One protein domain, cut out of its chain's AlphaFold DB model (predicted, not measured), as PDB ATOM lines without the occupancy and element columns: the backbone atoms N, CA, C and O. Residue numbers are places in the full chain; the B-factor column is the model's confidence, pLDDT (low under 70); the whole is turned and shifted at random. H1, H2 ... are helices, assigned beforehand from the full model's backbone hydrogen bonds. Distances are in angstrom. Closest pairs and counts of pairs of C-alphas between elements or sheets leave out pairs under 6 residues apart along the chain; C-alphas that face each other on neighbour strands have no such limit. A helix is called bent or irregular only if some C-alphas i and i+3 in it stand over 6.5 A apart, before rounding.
ATOM      1  N   SER A 160      96.137  -0.031  -3.534       89.50
ATOM      2  CA  SER A 160      95.001  -0.240  -4.432       89.50
ATOM      3  C   SER A 160      93.942   0.848  -4.250       89.50
ATOM      4  O   SER A 160      93.498   1.439  -5.238       89.50
ATOM      5  N   SER A 161      93.619   1.200  -3.003       88.56
ATOM      6  CA  SER A 161      92.712   2.301  -2.661       88.56
ATOM      7  C   SER A 161      93.268   3.650  -3.098       88.56
ATOM      8  O   SER A 161      92.560   4.439  -3.722       88.56
ATOM      9  N   GLN A 162      94.553   3.907  -2.849       88.38
ATOM     10  CA  GLN A 162      95.226   5.129  -3.296       88.38
ATOM     11  C   GLN A 162      95.263   5.226  -4.824       88.38
ATOM     12  O   GLN A 162      94.965   6.278  -5.391       88.38
ATOM     13  N   GLY A 163      95.552   4.115  -5.508       85.62
ATOM     14  CA  GLY A 163      95.468   4.023  -6.961       85.62
ATOM     15  C   GLY A 163      94.057   4.318  -7.475       85.62
ATOM     16  O   GLY A 163      93.902   5.064  -8.440       85.62
ATOM     17  N   PHE A 164      93.022   3.799  -6.814       89.69
ATOM     18  CA  PHE A 164      91.628   4.061  -7.164       89.69
ATOM     19  C   PHE A 164      91.238   5.534  -6.967       89.69
ATOM     20  O   PHE A 164      90.726   6.155  -7.897       89.69
ATOM     21  N   ILE A 165      91.551   6.125  -5.808       87.62
ATOM     22  CA  ILE A 165      91.334   7.555  -5.531       87.62
ATOM     23  C   ILE A 165      92.058   8.410  -6.576       87.62
ATOM     24  O   ILE A 165      91.489   9.363  -7.116       87.62
ATOM     25  N   TRP A 166      93.291   8.041  -6.931       85.81
ATOM     26  CA  TRP A 166      94.047   8.719  -7.977       85.81
ATOM     27  C   TRP A 166      93.341   8.646  -9.335       85.81
ATOM     28  O   TRP A 166      93.209   9.678  -9.993       85.81
ATOM     29  N   GLN A 167      92.827   7.483  -9.741       88.19
ATOM     30  CA  GLN A 167      92.071   7.348 -10.992       88.19
ATOM     31  C   GLN A 167      90.790   8.188 -10.989       88.19
ATOM     32  O   GLN A 167      90.528   8.887 -11.967       88.19
ATOM     33  N   LEU A 168      90.028   8.190  -9.888       88.75
ATOM     34  CA  LEU A 168      88.851   9.055  -9.747       88.75
ATOM     35  C   LEU A 168      89.224  10.528  -9.929       88.75
ATOM     36  O   LEU A 168      88.535  11.274 -10.623       88.75
ATOM     37  N   SER A 169      90.363  10.933  -9.372       86.50
ATOM     38  CA  SER A 169      90.867  12.304  -9.456       86.50
ATOM     39  C   SER A 169      91.329  12.738 -10.852       86.50
ATOM     40  O   SER A 169      91.651  13.912 -11.039       86.50
ATOM     41  N   ARG A 170      91.419  11.805 -11.810       87.25
ATOM     42  CA  ARG A 170      91.829  12.064 -13.198       87.25
ATOM     43  C   ARG A 170      90.668  12.153 -14.177       87.25
ATOM     44  O   ARG A 170      90.905  12.486 -15.337       87.25
ATOM     45  N   ILE A 171      89.450  11.840 -13.742       87.62
ATOM     46  CA  ILE A 171      88.268  11.969 -14.591       87.62
ATOM     47  C   ILE A 171      88.046  13.458 -14.862       87.62
ATOM     48  O   ILE A 171      87.921  14.246 -13.924       87.62
ATOM     49  N   SER A 172      88.028  13.845 -16.138       90.44
ATOM     50  CA  SER A 172      87.816  15.242 -16.513       90.44
ATOM     51  C   SER A 172      86.355  15.655 -16.338       90.44
ATOM     52  O   SER A 172      85.442  14.828 -16.395       90.44
ATOM     53  N   GLU A 173      86.114  16.958 -16.185       91.81
ATOM     54  CA  GLU A 173      84.753  17.498 -16.113       91.81
ATOM     55  C   GLU A 173      83.925  17.121 -17.348       91.81
ATOM     56  O   GLU A 173      82.783  16.685 -17.220       91.81
ATOM     57  N   THR A 174      84.526  17.210 -18.540       93.19
ATOM     58  CA  THR A 174      83.882  16.823 -19.802       93.19
ATOM     59  C   THR A 174      83.493  15.348 -19.795       93.19
ATOM     60  O   THR A 174      82.371  15.016 -20.154       93.19
ATOM     61  N   GLN A 175      84.366  14.456 -19.308       92.06
ATOM     62  CA  GLN A 175      84.038  13.033 -19.193       92.06
ATOM     63  C   GLN A 175      82.853  12.796 -18.253       92.06
ATOM     64  O   GLN A 175      81.982  11.991 -18.580       92.06
ATOM     65  N   LEU A 176      82.786  13.491 -17.112       90.88
ATOM     66  CA  LEU A 176      81.658  13.382 -16.179       90.88
ATOM     67  C   LEU A 176      80.355  13.876 -16.807       90.88
ATOM     68  O   LEU A 176      79.336  13.195 -16.709       90.88
ATOM     69  N   GLN A 177      80.383  15.025 -17.482       91.94
ATOM     70  CA  GLN A 177      79.210  15.612 -18.130       91.94
ATOM     71  C   GLN A 177      78.722  14.782 -19.322       91.94
ATOM     72  O   GLN A 177      77.514  14.573 -19.470       91.94
ATOM     73  N   ASP A 178      79.638  14.272 -20.143       92.44
ATOM     74  CA  ASP A 178      79.323  13.392 -21.269       92.44
ATOM     75  C   ASP A 178      78.735  12.074 -20.768       92.44
ATOM     76  O   ASP A 178      77.714  11.614 -21.280       92.44
ATOM     77  N   THR A 179      79.334  11.493 -19.723       90.38
ATOM     78  CA  THR A 179      78.808  10.287 -19.071       90.38
ATOM     79  C   THR A 179      77.430  10.563 -18.500       90.38
ATOM     80  O   THR A 179      76.504   9.813 -18.769       90.38
ATOM     81  N   PHE A 180      77.238  11.660 -17.771       88.31
ATOM     82  CA  PHE A 180      75.923  12.010 -17.250       88.31
ATOM     83  C   PHE A 180      74.896  12.131 -18.383       88.31
ATOM     84  O   PHE A 180      73.848  11.500 -18.330       88.31
ATOM     85  N   SER A 181      75.219  12.861 -19.452       89.31
ATOM     86  CA  SER A 181      74.311  13.088 -20.586       89.31
ATOM     87  C   SER A 181      73.944  11.790 -21.312       89.31
ATOM     88  O   SER A 181      72.785  11.584 -21.664       89.31
ATOM     89  N   GLN A 182      74.904  10.879 -21.484       88.62
ATOM     90  CA  GLN A 182      74.669   9.569 -22.098       88.62
ATOM     91  C   GLN A 182      73.742   8.667 -21.266       88.62
ATOM     92  O   GLN A 182      73.132   7.748 -21.814       88.62
ATOM     93  N   TYR A 183      73.662   8.885 -19.951       83.69
ATOM     94  CA  TYR A 183      72.931   8.016 -19.027       83.69
ATOM     95  C   TYR A 183      71.627   8.606 -18.536       83.69
ATOM     96  O   TYR A 183      70.673   7.859 -18.371       83.69
ATOM     97  N   ALA A 184      71.565   9.922 -18.358       81.12
ATOM     98  CA  ALA A 184      70.338  10.628 -18.025       81.12
ATOM     99  C   ALA A 184      69.255  10.411 -19.096       81.12
ATOM    100  O   ALA A 184      68.071  10.466 -18.796       81.12
ATOM    101  N   MET A 185      69.651  10.107 -20.339       77.62
ATOM    102  CA  MET A 185      68.728   9.763 -21.424       77.62
ATOM    103  C   MET A 185      68.256   8.302 -21.421       77.62
ATOM    104  O   MET A 185      67.437   7.931 -22.261       77.62
ATOM    105  N   LYS A 186      68.765   7.449 -20.523       82.06
ATOM    106  CA  LYS A 186      68.335   6.050 -20.438       82.06
ATOM    107  C   LYS A 186      67.146   5.931 -19.478       82.06
ATOM    108  O   LYS A 186      67.322   6.227 -18.296       82.06
ATOM    109  N   PRO A 187      65.978   5.445 -19.945       72.75
ATOM    110  CA  PRO A 187      64.772   5.323 -19.122       72.75
ATOM    111  C   PRO A 187      65.021   4.549 -17.823       72.75
ATOM    112  O   PRO A 187      64.623   5.001 -16.754       72.75
ATOM    113  N   ASP A 188      65.791   3.462 -17.901       73.38
ATOM    114  CA  ASP A 188      66.062   2.557 -16.776       73.38
ATOM    115  C   ASP A 188      66.879   3.196 -15.634       73.38
ATOM    116  O   ASP A 188      66.921   2.663 -14.532       73.38
ATOM    117  N   LEU A 189      67.551   4.329 -15.872       63.94
ATOM    118  CA  LEU A 189      68.369   5.029 -14.868       63.94
ATOM    119  C   LEU A 189      67.656   6.227 -14.228       63.94
ATOM    120  O   LEU A 189      68.129   6.759 -13.219       63.94
ATOM    121  N   SER A 190      66.515   6.640 -14.784       61.44
ATOM    122  CA  SER A 190      65.683   7.692 -14.189       61.44
ATOM    123  C   SER A 190      65.145   7.269 -12.817       61.44
ATOM    124  O   SER A 190      65.121   8.072 -11.888       61.44
ATOM    125  N   GLU A 191      64.850   5.979 -12.637       65.38
ATOM    126  CA  GLU A 191      64.393   5.432 -11.356       65.38
ATOM    127  C   GLU A 191      65.509   5.394 -10.293       65.38
ATOM    128  O   GLU A 191      65.258   5.610  -9.106       65.38
ATOM    129  N   PHE A 192      66.764   5.194 -10.714       59.91
ATOM    130  CA  PHE A 192      67.924   5.207  -9.815       59.91
ATOM    131  C   PHE A 192      68.265   6.615  -9.313       59.91
ATOM    132  O   PHE A 192      68.677   6.785  -8.172       59.91
ATOM    133  N   THR A 193      68.111   7.637 -10.153       59.50
ATOM    134  CA  THR A 193      68.545   9.009  -9.822       59.50
ATOM    135  C   THR A 193      67.504   9.814  -9.044       59.50
ATOM    136  O   THR A 193      67.873  10.711  -8.289       59.50
ATOM    137  N   THR A 194      66.221   9.477  -9.173       59.62
ATOM    138  CA  THR A 194      65.107  10.152  -8.480       59.62
ATOM    139  C   THR A 194      64.973   9.732  -7.014       59.62
ATOM    140  O   THR A 194      64.613  10.545  -6.168       59.62
ATOM    141  N   LYS A 195      65.330   8.486  -6.670       61.88
ATOM    142  CA  LYS A 195      65.223   7.964  -5.293       61.88
ATOM    143  C   LYS A 195      66.416   8.316  -4.393       61.88
ATOM    144  O   LYS A 195      66.321   8.218  -3.173       61.88
ATOM    145  N   TRP A 196      67.544   8.727  -4.970       59.94
ATOM    146  CA  TRP A 196      68.820   8.852  -4.257       59.94
ATOM    147  C   TRP A 196      69.078  10.282  -3.774       59.94
ATOM    148  O   TRP A 196      70.091  10.907  -4.084       59.94
ATOM    149  N   TYR A 197      68.155  10.809  -2.974       68.25
ATOM    150  CA  TYR A 197      68.416  12.012  -2.196       68.25
ATOM    151  C   TYR A 197      68.910  11.628  -0.801       68.25
ATOM    152  O   TYR A 197      68.139  11.248   0.081       68.25
ATOM    153  N   ASN A 198      70.222  11.738  -0.582       74.38
ATOM    154  CA  ASN A 198      70.787  11.583   0.752       74.38
ATOM    155  C   ASN A 198      70.588  12.891   1.539       74.38
ATOM    156  O   ASN A 198      71.445  13.776   1.532       74.38
ATOM    157  N   PHE A 199      69.436  13.010   2.207       79.25
ATOM    158  CA  PHE A 199      69.090  14.166   3.044       79.25
ATOM    159  C   PHE A 199      70.171  14.471   4.084       79.25
ATOM    160  O   PHE A 199      70.483  15.634   4.312       79.25
ATOM    161  N   ALA A 200      70.792  13.444   4.674       78.50
ATOM    162  CA  ALA A 200      71.859  13.633   5.654       78.50
ATOM    163  C   ALA A 200      73.106  14.285   5.031       78.50
ATOM    164  O   ALA A 200      73.713  15.159   5.652       78.50
ATOM    165  N   LEU A 201      73.463  13.907   3.796       83.62
ATOM    166  CA  LEU A 201      74.561  14.537   3.058       83.62
ATOM    167  C   LEU A 201      74.230  15.994   2.741       83.62
ATOM    168  O   LEU A 201      75.056  16.872   2.980       83.62
ATOM    169  N   GLY A 202      73.010  16.259   2.270       87.19
ATOM    170  CA  GLY A 202      72.564  17.618   1.976       87.19
ATOM    171  C   GLY A 202      72.554  18.521   3.201       87.19
ATOM    172  O   GLY A 202      73.146  19.597   3.171       87.19
ATOM    173  N   ALA A 203      71.964  18.047   4.302       85.75
ATOM    174  CA  ALA A 203      71.944  18.738   5.589       85.75
ATOM    175  C   ALA A 203      73.352  19.124   6.040       85.75
ATOM    176  O   ALA A 203      73.593  20.236   6.507       85.75
ATOM    177  N   LEU A 204      74.298  18.195   5.885       84.62
ATOM    178  CA  LEU A 204      75.667  18.445   6.272       84.62
ATOM    179  C   LEU A 204      76.339  19.477   5.376       84.62
ATOM    180  O   LEU A 204      76.978  20.385   5.899       84.62
ATOM    181  N   VAL A 205      76.278  19.297   4.056       89.44
ATOM    182  CA  VAL A 205      76.957  20.185   3.104       89.44
ATOM    183  C   VAL A 205      76.447  21.613   3.286       89.44
ATOM    184  O   VAL A 205      77.247  22.536   3.404       89.44
ATOM    185  N   VAL A 206      75.129  21.775   3.425       91.00
ATOM    186  CA  VAL A 206      74.493  23.061   3.728       91.00
ATOM    187  C   VAL A 206      74.946  23.606   5.083       91.00
ATOM    188  O   VAL A 206      75.345  24.763   5.162       91.00
ATOM    189  N   GLY A 207      74.969  22.783   6.133       89.62
ATOM    190  CA  GLY A 207      75.428  23.215   7.455       89.62
ATOM    191  C   GLY A 207      76.909  23.613   7.490       89.62
ATOM    192  O   GLY A 207      77.277  24.570   8.165       89.62
ATOM    193  N   LEU A 208      77.776  22.907   6.757       88.19
ATOM    194  CA  LEU A 208      79.192  23.260   6.612       88.19
ATOM    195  C   LEU A 208      79.367  24.586   5.874       88.19
ATOM    196  O   LEU A 208      80.243  25.362   6.254       88.19
ATOM    197  N   GLU A 209      78.548  24.841   4.857       91.31
ATOM    198  CA  GLU A 209      78.517  26.126   4.159       91.31
ATOM    199  C   GLU A 209      78.047  27.253   5.086       91.31
ATOM    200  O   GLU A 209      78.728  28.267   5.206       91.31
ATOM    201  N   ASP A 210      76.940  27.057   5.811       91.69
ATOM    202  CA  ASP A 210      76.391  28.047   6.750       91.69
ATOM    203  C   ASP A 210      77.392  28.423   7.856       91.69
ATOM    204  O   ASP A 210      77.426  29.562   8.321       91.69
ATOM    205  N   MET A 211      78.244  27.477   8.265       91.12
ATOM    206  CA  MET A 211      79.317  27.712   9.235       91.12
ATOM    207  C   MET A 211      80.600  28.295   8.617       91.12
ATOM    208  O   MET A 211      81.569  28.513   9.347       91.12
ATOM    209  N   GLY A 212      80.666  28.493   7.296       90.25
ATOM    210  CA  GLY A 212      81.890  28.895   6.590       90.25
ATOM    211  C   GLY A 212      83.017  27.860   6.695       90.25
ATOM    212  O   GLY A 212      84.197  28.195   6.614       90.25
ATOM    213  N   GLN A 213      82.673  26.592   6.937       89.12
ATOM    214  CA  GLN A 213      83.625  25.517   7.209       89.12
ATOM    215  C   GLN A 213      83.908  24.633   6.000       89.12
ATOM    216  O   GLN A 213      84.891  23.890   6.054       89.12
ATOM    217  N   ILE A 214      83.112  24.711   4.926       86.00
ATOM    218  CA  ILE A 214      83.247  23.820   3.766       86.00
ATOM    219  C   ILE A 214      84.683  23.805   3.231       86.00
ATOM    220  O   ILE A 214      85.248  22.740   2.991       86.00
ATOM    221  N   GLU A 215      85.326  24.973   3.149       83.88
ATOM    222  CA  GLU A 215      86.668  25.070   2.591       83.88
ATOM    223  C   GLU A 215      87.700  24.415   3.516       83.88
ATOM    224  O   GLU A 215      88.500  23.574   3.109       83.88
ATOM    225  N   SER A 216      87.635  24.740   4.808       83.56
ATOM    226  CA  SER A 216      88.565  24.217   5.812       83.56
ATOM    227  C   SER A 216      88.437  22.706   6.047       83.56
ATOM    228  O   SER A 216      89.419  22.060   6.409       83.56
ATOM    229  N   VAL A 217      87.237  22.152   5.848       76.31
ATOM    230  CA  VAL A 217      86.872  20.775   6.211       76.31
ATOM    231  C   VAL A 217      86.910  19.830   5.004       76.31
ATOM    232  O   VAL A 217      87.205  18.644   5.174       76.31
ATOM    233  N   ILE A 218      86.653  20.345   3.797       73.06
ATOM    234  CA  ILE A 218      86.524  19.553   2.566       73.06
ATOM    235  C   ILE A 218      87.640  19.883   1.583       73.06
ATOM    236  O   ILE A 218      88.457  19.026   1.252       73.06
ATOM    237  N   THR A 219      87.701  21.125   1.112       72.81
ATOM    238  CA  THR A 219      88.475  21.452  -0.093       72.81
ATOM    239  C   THR A 219      89.962  21.647   0.199       72.81
ATOM    240  O   THR A 219      90.807  21.135  -0.533       72.81
ATOM    241  N   LYS A 220      90.310  22.300   1.314       79.06
ATOM    242  CA  LYS A 220      91.701  22.529   1.727       79.06
ATOM    243  C   LYS A 220      92.467  21.223   1.994       79.06
ATOM    244  O   LYS A 220      93.581  21.101   1.478       79.06
ATOM    245  N   PRO A 221      91.900  20.225   2.706       69.88
ATOM    246  CA  PRO A 221      92.464  18.875   2.814       69.88
ATOM    247  C   PRO A 221      92.882  18.238   1.484       69.88
ATOM    248  O   PRO A 221      93.867  17.511   1.433       69.88
ATOM    249  N   CYS A 222      92.188  18.532   0.383       68.25
ATOM    250  CA  CYS A 222      92.465  17.902  -0.908       68.25
ATOM    251  C   CYS A 222      93.797  18.319  -1.531       68.25
ATOM    252  O   CYS A 222      94.273  17.650  -2.447       68.25
ATOM    253  N   GLY A 223      94.361  19.457  -1.109       70.50
ATOM    254  CA  GLY A 223      95.597  20.003  -1.674       70.50
ATOM    255  C   GLY A 223      95.499  20.404  -3.151       70.50
ATOM    256  O   GLY A 223      96.525  20.645  -3.783       70.50
ATOM    257  N   ARG A 224      94.288  20.472  -3.719       71.56
ATOM    258  CA  ARG A 224      94.050  20.852  -5.113       71.56
ATOM    259  C   ARG A 224      93.257  22.148  -5.178       71.56
ATOM    260  O   ARG A 224      92.105  22.191  -4.758       71.56
ATOM    261  N   SER A 225      93.854  23.177  -5.770       72.44
ATOM    262  CA  SER A 225      93.196  24.469  -5.990       72.44
ATOM    263  C   SER A 225      91.999  24.371  -6.942       72.44
ATOM    264  O   SER A 225      91.063  25.147  -6.874       72.44
ATOM    265  N   GLU A 226      91.950  23.364  -7.807       71.94
ATOM    266  CA  GLU A 226      90.808  23.137  -8.710       71.94
ATOM    267  C   GLU A 226      89.532  22.646  -7.989       71.94
ATOM    268  O   GLU A 226      88.521  22.369  -8.635       71.94
ATOM    269  N   PHE A 227      89.590  22.474  -6.664       68.38
ATOM    270  CA  PHE A 227      88.515  21.949  -5.822       68.38
ATOM    271  C   PHE A 227      88.017  22.992  -4.807       68.38
ATOM    272  O   PHE A 227      87.379  22.606  -3.835       68.38
ATOM    273  N   HIS A 228      88.310  24.291  -4.982       67.81
ATOM    274  CA  HIS A 228      87.861  25.351  -4.061       67.81
ATOM    275  C   HIS A 228      86.328  25.395  -3.886       67.81
ATOM    276  O   HIS A 228      85.575  24.908  -4.722       67.81
ATOM    277  N   SER A 229      85.856  25.965  -2.771       58.00
ATOM    278  CA  SER A 229      84.436  25.968  -2.362       58.00
ATOM    279  C   SER A 229      83.505  26.662  -3.356       58.00
ATOM    280  O   SER A 229      82.365  26.235  -3.518       58.00
ATOM    281  N   GLU A 230      84.012  27.656  -4.091       67.94
ATOM    282  CA  GLU A 230      83.307  28.295  -5.211       67.94
ATOM    283  C   GLU A 230      82.819  27.262  -6.249       67.94
ATOM    284  O   GLU A 230      81.825  27.482  -6.943       67.94
ATOM    285  N   CYS A 231      83.464  26.091  -6.303       70.25
ATOM    286  CA  CYS A 231      83.121  24.976  -7.176       70.25
ATOM    287  C   CYS A 231      81.989  24.067  -6.658       70.25
ATOM    288  O   CYS A 231      81.736  23.057  -7.307       70.25
ATOM    289  N   LEU A 232      81.351  24.352  -5.512       88.88
ATOM    290  CA  LEU A 232      80.202  23.587  -4.983       88.88
ATOM    291  C   LEU A 232      78.892  24.397  -4.967       88.88
ATOM    292  O   LEU A 232      77.906  23.991  -4.346       88.88
ATOM    293  N   THR A 233      78.883  25.559  -5.623       91.75
ATOM    294  CA  THR A 233      77.773  26.517  -5.577       91.75
ATOM    295  C   THR A 233      76.457  25.906  -6.063       91.75
ATOM    296  O   THR A 233      75.426  26.065  -5.404       91.75
ATOM    297  N   ASN A 234      76.470  25.178  -7.186       93.19
ATOM    298  CA  ASN A 234      75.244  24.609  -7.749       93.19
ATOM    299  C   ASN A 234      74.715  23.459  -6.884       93.19
ATOM    300  O   ASN A 234      73.508  23.316  -6.703       93.19
ATOM    301  N   LEU A 235      75.611  22.654  -6.323       92.19
ATOM    302  CA  LEU A 235      75.299  21.519  -5.472       92.19
ATOM    303  C   LEU A 235      74.706  21.977  -4.140       92.19
ATOM    304  O   LEU A 235      73.701  21.428  -3.694       92.19
ATOM    305  N   ILE A 236      75.287  23.006  -3.519       92.75
ATOM    306  CA  ILE A 236      74.749  23.613  -2.297       92.75
ATOM    307  C   ILE A 236      73.365  24.204  -2.567       92.75
ATOM    308  O   ILE A 236      72.446  23.973  -1.781       92.75
ATOM    309  N   ALA A 237      73.195  24.937  -3.673       93.12
ATOM    310  CA  ALA A 237      71.899  25.490  -4.058       93.12
ATOM    311  C   ALA A 237      70.852  24.380  -4.238       93.12
ATOM    312  O   ALA A 237      69.773  24.465  -3.652       93.12
ATOM    313  N   ALA A 238      71.207  23.300  -4.941       91.06
ATOM    314  CA  ALA A 238      70.344  22.138  -5.125       91.06
ATOM    315  C   ALA A 238      69.993  21.448  -3.793       91.06
ATOM    316  O   ALA A 238      68.840  21.080  -3.571       91.06
ATOM    317  N   PHE A 239      70.946  21.314  -2.862       91.38
ATOM    318  CA  PHE A 239      70.661  20.775  -1.528       91.38
ATOM    319  C   PHE A 239      69.722  21.669  -0.713       91.38
ATOM    320  O   PHE A 239      68.835  21.143  -0.039       91.38
ATOM    321  N   ARG A 240      69.888  22.998  -0.770       91.88
ATOM    322  CA  ARG A 240      68.993  23.947  -0.087       91.88
ATOM    323  C   ARG A 240      67.593  23.924  -0.676       91.88
ATOM    324  O   ARG A 240      66.627  23.934   0.078       91.88
ATOM    325  N   GLU A 241      67.480  23.880  -1.996       89.75
ATOM    326  CA  GLU A 241      66.188  23.784  -2.670       89.75
ATOM    327  C   GLU A 241      65.454  22.502  -2.262       89.75
ATOM    328  O   GLU A 241      64.312  22.573  -1.803       89.75
ATOM    329  N   ALA A 242      66.146  21.358  -2.305       85.50
ATOM    330  CA  ALA A 242      65.605  20.079  -1.852       85.50
ATOM    331  C   ALA A 242      65.194  20.110  -0.366       85.50
ATOM    332  O   ALA A 242      64.190  19.514   0.019       85.50
ATOM    333  N   TRP A 243      65.936  20.840   0.473       84.56
ATOM    334  CA  TRP A 243      65.596  21.031   1.884       84.56
ATOM    335  C   TRP A 243      64.323  21.869   2.078       84.56
ATOM    336  O   TRP A 243      63.461  21.505   2.877       84.56
ATOM    337  N   VAL A 244      64.191  22.986   1.351       85.88
ATOM    338  CA  VAL A 244      63.053  23.921   1.453       85.88
ATOM    339  C   VAL A 244      61.760  23.299   0.937       85.88
ATOM    340  O   VAL A 244      60.706  23.502   1.535       85.88
ATOM    341  N   GLN A 245      61.833  22.528  -0.148       80.00
ATOM    342  CA  GLN A 245      60.669  21.841  -0.718       80.00
ATOM    343  C   GLN A 245      60.140  20.728   0.203       80.00
ATOM    344  O   GLN A 245      58.975  20.343   0.107       80.00
ATOM    345  N   GLY A 246      60.953  20.311   1.177       66.44
ATOM    346  CA  GLY A 246      60.558  19.453   2.279       66.44
ATOM    347  C   GLY A 246      60.399  17.991   1.869       66.44
ATOM    348  O   GLY A 246      59.989  17.658   0.763       66.44
ATOM    349  N   ALA A 247      60.634  17.093   2.824       58.34
ATOM    350  CA  ALA A 247      60.457  15.642   2.692       58.34
ATOM    351  C   ALA A 247      59.003  15.188   2.403       58.34
ATOM    352  O   ALA A 247      58.685  14.010   2.538       58.34
ATOM    353  N   SER A 248      58.101  16.116   2.071       55.03
ATOM    354  CA  SER A 248      56.655  15.890   2.054       55.03
ATOM    355  C   SER A 248      56.118  15.486   0.682       55.03
ATOM    356  O   SER A 248      55.020  14.939   0.624       55.03
ATOM    357  N   GLN A 249      56.860  15.712  -0.407       56.22
ATOM    358  CA  GLN A 249      56.493  15.199  -1.729       56.22
ATOM    359  C   GLN A 249      57.743  14.794  -2.520       56.22
ATOM    360  O   GLN A 249      58.584  15.649  -2.793       56.22
ATOM    361  N   PRO A 250      57.873  13.512  -2.913       54.97
ATOM    362  CA  PRO A 250      58.800  13.130  -3.967       54.97
ATOM    363  C   PRO A 250      58.411  13.920  -5.219       54.97
ATOM    364  O   PRO A 250      57.271  13.823  -5.675       54.97
ATOM    365  N   GLN A 251      59.313  14.749  -5.740       55.16
ATOM    366  CA  GLN A 251      59.110  15.328  -7.062       55.16
ATOM    367  C   GLN A 251      59.150  14.191  -8.082       55.16
ATOM    368  O   GLN A 251      60.175  13.530  -8.221       55.16
ATOM    369  N   ASP A 252      58.038  13.981  -8.784       54.22
ATOM    370  CA  ASP A 252      57.893  12.928  -9.801       54.22
ATOM    371  C   ASP A 252      58.794  13.175 -11.033       54.22
ATOM    372  O   ASP A 252      59.099  12.253 -11.785       54.22
ATOM    373  N   ASP A 253      59.302  14.405 -11.205       51.75
ATOM    374  CA  ASP A 253      59.905  14.842 -12.472       51.75
ATOM    375  C   ASP A 253      61.387  15.276 -12.372       51.75
ATOM    376  O   ASP A 253      61.998  15.656 -13.375       51.75
ATOM    377  N   GLY A 254      61.996  15.248 -11.181       54.28
ATOM    378  CA  GLY A 254      63.314  15.845 -10.940       54.28
ATOM    379  C   GLY A 254      64.434  14.824 -10.763       54.28
ATOM    380  O   GLY A 254      64.493  14.146  -9.740       54.28
ATOM    381  N   LEU A 255      65.386  14.773 -11.708       57.00
ATOM    382  CA  LEU A 255      66.761  14.329 -11.422       57.00
ATOM    383  C   LEU A 255      67.167  15.037 -10.125       57.00
ATOM    384  O   LEU A 255      67.183  16.263 -10.133       57.00
ATOM    385  N   GLY A 256      67.374  14.303  -9.026       72.56
ATOM    386  CA  GLY A 256      67.548  14.888  -7.695       72.56
ATOM    387  C   GLY A 256      68.769  15.812  -7.587       72.56
ATOM    388  O   GLY A 256      69.242  16.413  -8.544       72.56
ATOM    389  N   VAL A 257      69.385  15.907  -6.409       85.25
ATOM    390  CA  VAL A 257      70.551  16.800  -6.241       85.25
ATOM    391  C   VAL A 257      71.733  16.441  -7.165       85.25
ATOM    392  O   VAL A 257      72.594  17.281  -7.424       85.25
ATOM    393  N   TYR A 258      71.761  15.229  -7.727       87.25
ATOM    394  CA  TYR A 258      72.719  14.812  -8.748       87.25
ATOM    395  C   TYR A 258      72.163  14.997 -10.175       87.25
ATOM    396  O   TYR A 258      71.402  14.174 -10.683       87.25
ATOM    397  N   GLY A 259      72.598  16.063 -10.847       87.81
ATOM    398  CA  GLY A 259      72.153  16.467 -12.178       87.81
ATOM    399  C   GLY A 259      73.298  16.944 -13.075       87.81
ATOM    400  O   GLY A 259      74.463  16.965 -12.680       87.81
ATOM    401  N   LYS A 260      72.968  17.392 -14.294       88.75
ATOM    402  CA  LYS A 260      73.949  17.861 -15.297       88.75
ATOM    403  C   LYS A 260      74.870  18.967 -14.768       88.75
ATOM    404  O   LYS A 260      76.035  19.030 -15.148       88.75
ATOM    405  N   TYR A 261      74.332  19.835 -13.917       90.88
ATOM    406  CA  TYR A 261      75.036  20.995 -13.372       90.88
ATOM    407  C   TYR A 261      75.762  20.700 -12.056       90.88
ATOM    408  O   TYR A 261      76.649  21.451 -11.674       90.88
ATOM    409  N   THR A 262      75.418  19.605 -11.378       91.81
ATOM    410  CA  THR A 262      75.963  19.262 -10.058       91.81
ATOM    411  C   THR A 262      76.825  18.002 -10.077       91.81
ATOM    412  O   THR A 262      77.523  17.747  -9.103       91.81
ATOM    413  N   CYS A 263      76.855  17.222 -11.167       91.00
ATOM    414  CA  CYS A 263      77.607  15.963 -11.231       91.00
ATOM    415  C   CYS A 263      79.120  16.154 -11.040       91.00
ATOM    416  O   CYS A 263      79.763  15.372 -10.341       91.00
ATOM    417  N   VAL A 264      79.684  17.222 -11.612       91.50
ATOM    418  CA  VAL A 264      81.098  17.583 -11.438       91.50
ATOM    419  C   VAL A 264      81.375  17.986  -9.991       91.50
ATOM    420  O   VAL A 264      82.343  17.525  -9.390       91.50
ATOM    421  N   GLU A 265      80.509  18.817  -9.415       92.06
ATOM    422  CA  GLU A 265      80.632  19.292  -8.035       92.06
ATOM    423  C   GLU A 265      80.501  18.138  -7.034       92.06
ATOM    424  O   GLU A 265      81.278  18.029  -6.090       92.06
ATOM    425  N   PHE A 266      79.582  17.209  -7.290       91.19
ATOM    426  CA  PHE A 266      79.405  16.001  -6.497       91.19
ATOM    427  C   PHE A 266      80.632  15.085  -6.574       91.19
ATOM    428  O   PHE A 266      81.089  14.582  -5.551       91.19
ATOM    429  N   HIS A 267      81.208  14.891  -7.766       90.44
ATOM    430  CA  HIS A 267      82.442  14.113  -7.933       90.44
ATOM    431  C   HIS A 267      83.618  14.734  -7.171       90.44
ATOM    432  O   HIS A 267      84.362  14.034  -6.482       90.44
ATOM    433  N   ARG A 268      83.754  16.065  -7.238       89.00
ATOM    434  CA  ARG A 268      84.742  16.818  -6.454       89.00
ATOM    435  C   ARG A 268      84.534  16.631  -4.957       89.00
ATOM    436  O   ARG A 268      85.492  16.306  -4.259       89.00
ATOM    437  N   LEU A 269      83.295  16.790  -4.486       89.38
ATOM    438  CA  LEU A 269      82.916  16.562  -3.095       89.38
ATOM    439  C   LEU A 269      83.281  15.137  -2.663       89.38
ATOM    440  O   LEU A 269      83.900  14.960  -1.622       89.38
ATOM    441  N   PHE A 270      82.976  14.126  -3.475       90.25
ATOM    442  CA  PHE A 270      83.275  12.729  -3.168       90.25
ATOM    443  C   PHE A 270      84.775  12.456  -3.001       90.25
ATOM    444  O   PHE A 270      85.189  11.898  -1.983       90.25
ATOM    445  N   ILE A 271      85.605  12.901  -3.950       89.25
ATOM    446  CA  ILE A 271      87.068  12.790  -3.829       89.25
ATOM    447  C   ILE A 271      87.550  13.517  -2.575       89.25
ATOM    448  O   ILE A 271      88.389  12.996  -1.838       89.25
ATOM    449  N   ALA A 272      87.006  14.704  -2.319       86.69
ATOM    450  CA  ALA A 272      87.396  15.499  -1.176       86.69
ATOM    451  C   ALA A 272      87.072  14.828   0.158       86.69
ATOM    452  O   ALA A 272      87.902  14.828   1.069       86.69
ATOM    453  N   MET A 273      85.909  14.183   0.252       87.19
ATOM    454  CA  MET A 273      85.536  13.375   1.408       87.19
ATOM    455  C   MET A 273      86.497  12.202   1.609       87.19
ATOM    456  O   MET A 273      86.931  11.986   2.736       87.19
ATOM    457  N   LEU A 274      86.883  11.481   0.549       89.56
ATOM    458  CA  LEU A 274      87.831  10.359   0.644       89.56
ATOM    459  C   LEU A 274      89.216  10.804   1.136       89.56
ATOM    460  O   LEU A 274      89.792  10.174   2.025       89.56
ATOM    461  N   LEU A 275      89.741  11.904   0.588       87.50
ATOM    462  CA  LEU A 275      91.040  12.452   0.987       87.50
ATOM    463  C   LEU A 275      91.008  12.989   2.423       87.50
ATOM    464  O   LEU A 275      91.896  12.678   3.216       87.50
ATOM    465  N   SER A 276      89.961  13.742   2.777       85.62
ATOM    466  CA  SER A 276      89.760  14.246   4.138       85.62
ATOM    467  C   SER A 276      89.634  13.082   5.123       85.62
ATOM    468  O   SER A 276      90.322  13.062   6.140       85.62
ATOM    469  N   TYR A 277      88.849  12.055   4.797       87.69
ATOM    470  CA  TYR A 277      88.717  10.845   5.606       87.69
ATOM    471  C   TYR A 277      90.071  10.167   5.867       87.69
ATOM    472  O   TYR A 277      90.395   9.893   7.023       87.69
ATOM    473  N   GLY A 278      90.897   9.988   4.830       89.62
ATOM    474  CA  GLY A 278      92.252   9.448   4.966       89.62
ATOM    475  C   GLY A 278      93.137  10.266   5.910       89.62
ATOM    476  O   GLY A 278      93.720   9.708   6.836       89.62
ATOM    477  N   GLN A 279      93.161  11.591   5.755       87.81
ATOM    478  CA  GLN A 279      93.944  12.481   6.624       87.81
ATOM    479  C   GLN A 279      93.485  12.450   8.082       87.81
ATOM    480  O   GLN A 279      94.292  12.560   9.001       87.81
ATOM    481  N   HIS A 280      92.181  12.313   8.320       87.06
ATOM    482  CA  HIS A 280      91.658  12.246   9.681       87.06
ATOM    483  C   HIS A 280      91.990  10.910  10.348       87.06
ATOM    484  O   HIS A 280      92.262  10.888  11.546       87.06
ATOM    485  N   LEU A 281      92.023   9.819   9.582       88.19
ATOM    486  CA  LEU A 281      92.510   8.524  10.056       88.19
ATOM    487  C   LEU A 281      94.023   8.537  10.328       88.19
ATOM    488  O   LEU A 281      94.464   7.982  11.330       88.19
ATOM    489  N   GLU A 282      94.812   9.208   9.488       89.06
ATOM    490  CA  GLU A 282      96.249   9.410   9.720       89.06
ATOM    491  C   GLU A 282      96.491  10.249  10.986       89.06
ATOM    492  O   GLU A 282      97.322   9.909  11.829       89.06
ATOM    493  N   ALA A 283      95.699  11.304  11.194       87.38
ATOM    494  CA  ALA A 283      95.762  12.092  12.419       87.38
ATOM    495  C   ALA A 283      95.468  11.238  13.665       87.38
ATOM    496  O   ALA A 283      96.194  11.356  14.652       87.38
ATOM    497  N   LEU A 284      94.486  10.327  13.603       86.00
ATOM    498  CA  LEU A 284      94.225   9.363  14.681       86.00
ATOM    499  C   LEU A 284      95.441   8.470  14.967       86.00
ATOM    500  O   LEU A 284      95.784   8.260  16.132       86.00
ATOM    501  N   GLN A 285      96.178   8.045  13.940       87.06
ATOM    502  CA  GLN A 285      97.413   7.277  14.119       87.06
ATOM    503  C   GLN A 285      98.464   8.013  14.957       87.06
ATOM    504  O   GLN A 285      99.205   7.403  15.732       87.06
ATOM    505  N   HIS A 286      98.528   9.337  14.834       83.50
ATOM    506  CA  HIS A 286      99.420  10.156  15.646       83.50
ATOM    507  C   HIS A 286      98.904  10.369  17.075       83.50
ATOM    508  O   HIS A 286      99.715  10.586  17.980       83.50
ATOM    509  N   THR A 287      97.590  10.278  17.300       80.44
ATOM    510  CA  THR A 287      96.983  10.407  18.638       80.44
ATOM    511  C   THR A 287      97.199   9.190  19.522       80.44
ATOM    512  O   THR A 287      97.274   9.339  20.734       80.44
ATOM    513  N   ASP A 288      97.424   8.013  18.941       70.50
ATOM    514  CA  ASP A 288      97.702   6.780  19.689       70.50
ATOM    515  C   ASP A 288      98.994   6.799  20.510       70.50
ATOM    516  O   ASP A 288      99.220   5.952  21.372       70.50
ATOM    517  N   LYS A 289      99.839   7.801  20.275       75.06
ATOM    518  CA  LYS A 289     101.043   8.058  21.065       75.06
ATOM    519  C   LYS A 289     100.783   8.964  22.276       75.06
ATOM    520  O   LYS A 289     101.734   9.319  22.967       75.06
ATOM    521  N   MET A 290      99.536   9.382  22.507       70.88
ATOM    522  CA  MET A 290      99.136  10.301  23.577       70.88
ATOM    523  C   MET A 290      98.488   9.539  24.737       70.88
ATOM    524  O   MET A 290      97.884   8.488  24.542       70.88
ATOM    525  N   ASN A 291      98.621  10.062  25.958       70.25
ATOM    526  CA  ASN A 291      98.126   9.407  27.168       70.25
ATOM    527  C   ASN A 291      96.732   9.929  27.565       70.25
ATOM    528  O   ASN A 291      96.550  11.134  27.715       70.25
ATOM    529  N   GLY A 292      95.790   9.019  27.844       68.19
ATOM    530  CA  GLY A 292      94.567   9.286  28.619       68.19
ATOM    531  C   GLY A 292      93.620  10.336  28.021       68.19
ATOM    532  O   GLY A 292      93.197  10.209  26.877       68.19
ATOM    533  N   ILE A 293      93.286  11.362  28.812       68.75
ATOM    534  CA  ILE A 293      92.251  12.382  28.530       68.75
ATOM    535  C   ILE A 293      92.488  13.112  27.194       68.75
ATOM    536  O   ILE A 293      91.548  13.331  26.429       68.75
ATOM    537  N   ASP A 294      93.747  13.414  26.857       75.50
ATOM    538  CA  ASP A 294      94.100  14.062  25.585       75.50
ATOM    539  C   ASP A 294      93.772  13.175  24.374       75.50
ATOM    540  O   ASP A 294      93.512  13.667  23.272       75.50
ATOM    541  N   GLN A 295      93.789  11.855  24.571       73.88
ATOM    542  CA  GLN A 295      93.470  10.872  23.548       73.88
ATOM    543  C   GLN A 295      91.960  10.866  23.272       73.88
ATOM    544  O   GLN A 295      91.569  10.974  22.113       73.88
ATOM    545  N   ALA A 296      91.118  10.818  24.312       74.12
ATOM    546  CA  ALA A 296      89.657  10.822  24.181       74.12
ATOM    547  C   ALA A 296      89.141  12.096  23.489       74.12
ATOM    548  O   ALA A 296      88.382  12.011  22.522       74.12
ATOM    549  N   GLN A 297      89.641  13.269  23.891       80.19
ATOM    550  CA  GLN A 297      89.256  14.541  23.271       80.19
ATOM    551  C   GLN A 297      89.652  14.603  21.787       80.19
ATOM    552  O   GLN A 297      88.901  15.110  20.951       80.19
ATOM    553  N   LYS A 298      90.827  14.076  21.420       78.50
ATOM    554  CA  LYS A 298      91.240  14.026  20.011       78.50
ATOM    555  C   LYS A 298      90.484  12.971  19.222       78.50
ATOM    556  O   LYS A 298      90.121  13.241  18.076       78.50
ATOM    557  N   TYR A 299      90.192  11.818  19.822       76.12
ATOM    558  CA  TYR A 299      89.296  10.831  19.233       76.12
ATOM    559  C   TYR A 299      87.948  11.455  18.935       76.12
ATOM    560  O   TYR A 299      87.486  11.303  17.816       76.12
ATOM    561  N   GLU A 300      87.364  12.221  19.849       79.12
ATOM    562  CA  GLU A 300      86.110  12.929  19.614       79.12
ATOM    563  C   GLU A 300      86.214  13.953  18.471       79.12
ATOM    564  O   GLU A 300      85.405  13.931  17.536       79.12
ATOM    565  N   GLN A 301      87.242  14.809  18.491       81.19
ATOM    566  CA  GLN A 301      87.470  15.815  17.446       81.19
ATOM    567  C   GLN A 301      87.617  15.187  16.057       81.19
ATOM    568  O   GLN A 301      87.022  15.667  15.086       81.19
ATOM    569  N   HIS A 302      88.402  14.114  15.945       77.88
ATOM    570  CA  HIS A 302      88.614  13.419  14.683       77.88
ATOM    571  C   HIS A 302      87.432  12.531  14.323       77.88
ATOM    572  O   HIS A 302      87.063  12.481  13.159       77.88
ATOM    573  N   HIS A 303      86.770  11.905  15.288       73.56
ATOM    574  CA  HIS A 303      85.583  11.091  15.079       73.56
ATOM    575  C   HIS A 303      84.443  11.880  14.469       73.56
ATOM    576  O   HIS A 303      83.849  11.420  13.497       73.56
ATOM    577  N   HIS A 304      84.142  13.068  14.999       73.31
ATOM    578  CA  HIS A 304      83.100  13.913  14.425       73.31
ATOM    579  C   HIS A 304      83.358  14.221  12.957       73.31
ATOM    580  O   HIS A 304      82.426  14.555  12.241       73.31
ATOM    581  N   ARG A 305      84.601  14.088  12.495       75.50
ATOM    582  CA  ARG A 305      84.975  14.248  11.098       75.50
ATOM    583  C   ARG A 305      84.985  12.897  10.374       75.50
ATOM    584  O   ARG A 305      84.310  12.772   9.365       75.50
ATOM    585  N   VAL A 306      85.618  11.858  10.921       68.56
ATOM    586  CA  VAL A 306      85.675  10.490  10.369       68.56
ATOM    587  C   VAL A 306      84.287   9.886  10.189       68.56
ATOM    588  O   VAL A 306      84.032   9.320   9.138       68.56
ATOM    589  N   LEU A 307      83.378  10.004  11.160       61.28
ATOM    590  CA  LEU A 307      82.004   9.517  11.020       61.28
ATOM    591  C   LEU A 307      81.150  10.375  10.135       61.28
ATOM    592  O   LEU A 307      80.359   9.830   9.373       61.28
ATOM    593  N   ARG A 308      81.292  11.695  10.266       63.44
ATOM    594  CA  ARG A 308      80.632  12.611   9.356       63.44
ATOM    595  C   ARG A 308      80.956  12.146   7.943       63.44
ATOM    596  O   ARG A 308      80.027  11.864   7.226       63.44
ATOM    597  N   TRP A 309      82.204  11.828   7.609       64.00
ATOM    598  CA  TRP A 309      82.548  11.254   6.302       64.00
ATOM    599  C   TRP A 309      82.132   9.794   6.078       64.00
ATOM    600  O   TRP A 309      81.627   9.455   5.010       64.00
ATOM    601  N   GLY A 310      82.323   8.924   7.066       53.97
ATOM    602  CA  GLY A 310      82.091   7.484   6.962       53.97
ATOM    603  C   GLY A 310      80.626   7.125   6.733       53.97
ATOM    604  O   GLY A 310      80.351   6.229   5.944       53.97
ATOM    605  N   VAL A 311      79.695   7.875   7.334       53.66
ATOM    606  CA  VAL A 311      78.243   7.730   7.118       53.66
ATOM    607  C   VAL A 311      77.844   8.012   5.659       53.66
ATOM    608  O   VAL A 311      76.812   7.528   5.203       53.66
ATOM    609  N   PHE A 312      78.666   8.733   4.889       48.12
ATOM    610  CA  PHE A 312      78.422   8.971   3.457       48.12
ATOM    611  C   PHE A 312      79.128   7.990   2.532       48.12
ATOM    612  O   PHE A 312      78.688   7.805   1.401       48.12
ATOM    613  N   LEU A 313      80.225   7.378   2.989       45.50
ATOM    614  CA  LEU A 313      80.872   6.281   2.268       45.50
ATOM    615  C   LEU A 313      80.103   4.969   2.437       45.50
ATOM    616  O   LEU A 313      80.190   4.086   1.583       45.50
ATOM    617  N   THR A 314      79.311   4.846   3.503       39.09
ATOM    618  CA  THR A 314      78.246   3.853   3.561       39.09
ATOM    619  C   THR A 314      77.146   4.261   2.592       39.09
ATOM    620  O   THR A 314      76.370   5.175   2.867       39.09
ATOM    621  N   LEU A 315      77.078   3.564   1.453       33.34
ATOM    622  CA  LEU A 315      75.842   3.468   0.678       33.34
ATOM    623  C   LEU A 315      74.719   3.132   1.671       33.34
ATOM    624  O   LEU A 315      74.940   2.261   2.520       33.34
TER     625      LEU A 315
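This is residues 160 to 315 of the 483 residues of an uncharacterized protein of Piloderma croceum (strain F 1598) (UniProt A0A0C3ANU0). A long helical hairpin, H7 and H8, runs along the longest axis, and shorter helices gather round residues 263 to 279 of H7. H1, H2, H5 and H6 pack on that part of H7, H4 packs on H6, and H3 lies beyond H2, toward the end of the model opposite the turn of the hairpin. The printed part has 156 residues with eight named helices, H1 to H8 in order, and no named strand; the class is all helix. It is compact, with a radius of gyration of the C-alphas of 17.2 A, yet elongated in outline, with spans of 57 by 37 by 27 A.

H1, residues 160 to 168, begins at C-alpha 160 (95.001, -0.240, -4.432). H2 is residues 173 to 184, H3 residues 187 to 194, H4 residues 199 to 210 and H5 residues 214 to 222. H5 is irregular, but only just: C-alphas 217 and 220 are 6.8 A apart. H6, residues 229 to 245, is 24.2 A long; it is irregular, with C-alphas 231 and 234 7.9 A apart, and has a kink of 35 degrees near residue 236. H7, residues 263 to 287, is 36.0 A long and begins at C-alpha 263 (77.607, 15.963, -11.231). H8, residues 293 to 313, is 29.3 A long, has a kink of 37 degrees near residue 305, and ends at C-alpha 313 (80.872, 6.281, 2.268).

H7 is the hub and touches five helices. H1 only just touches it, with 3 pairs of C-alphas within 8 A, the closest Ile 165 and Ile 271 at 7.0 A. H2 touches residues 263 to 264 of H7 at a steep tilt of 62 degrees, closest C-alphas Glu 173 and Val 264, 5.9 A. H5 touches it about perpendicular, at 79 degrees, closest C-alphas Pro 221 and Ser 276, 5.5 A. H6 touches it with residues 231 to 235, closest C-alphas Leu 232 and Glu 265, 5.3 A. H8 forms a hairpin with H7, a shallow tilt of 24 degrees, opposite ways, closest C-alphas Tyr 277 and Val 306, 5.7 A. H4 touches H6, closest C-alphas Gly 202 and Phe 239, 5.1 A. H3 touches no helix. In H1, H2, H4 and H7 every O i to N i+4 pair is within hydrogen-bond range; in H3 2 of 4 are, in H5 2 of 5, with 1 of 6 O i to N i+3 pairs, in H6 10 of 13 and in H8 14 of 17.

The two C-alphas farthest apart, those of Pro 187 and Asn 291, are 57.2 A apart. The printed part has no cut. The link from H6 to H7, residues 246 to 262, is long. The mean pLDDT of the printed part is 78.7; residues under 70 include 189 to 197, 246 to 255 and 306 to 315.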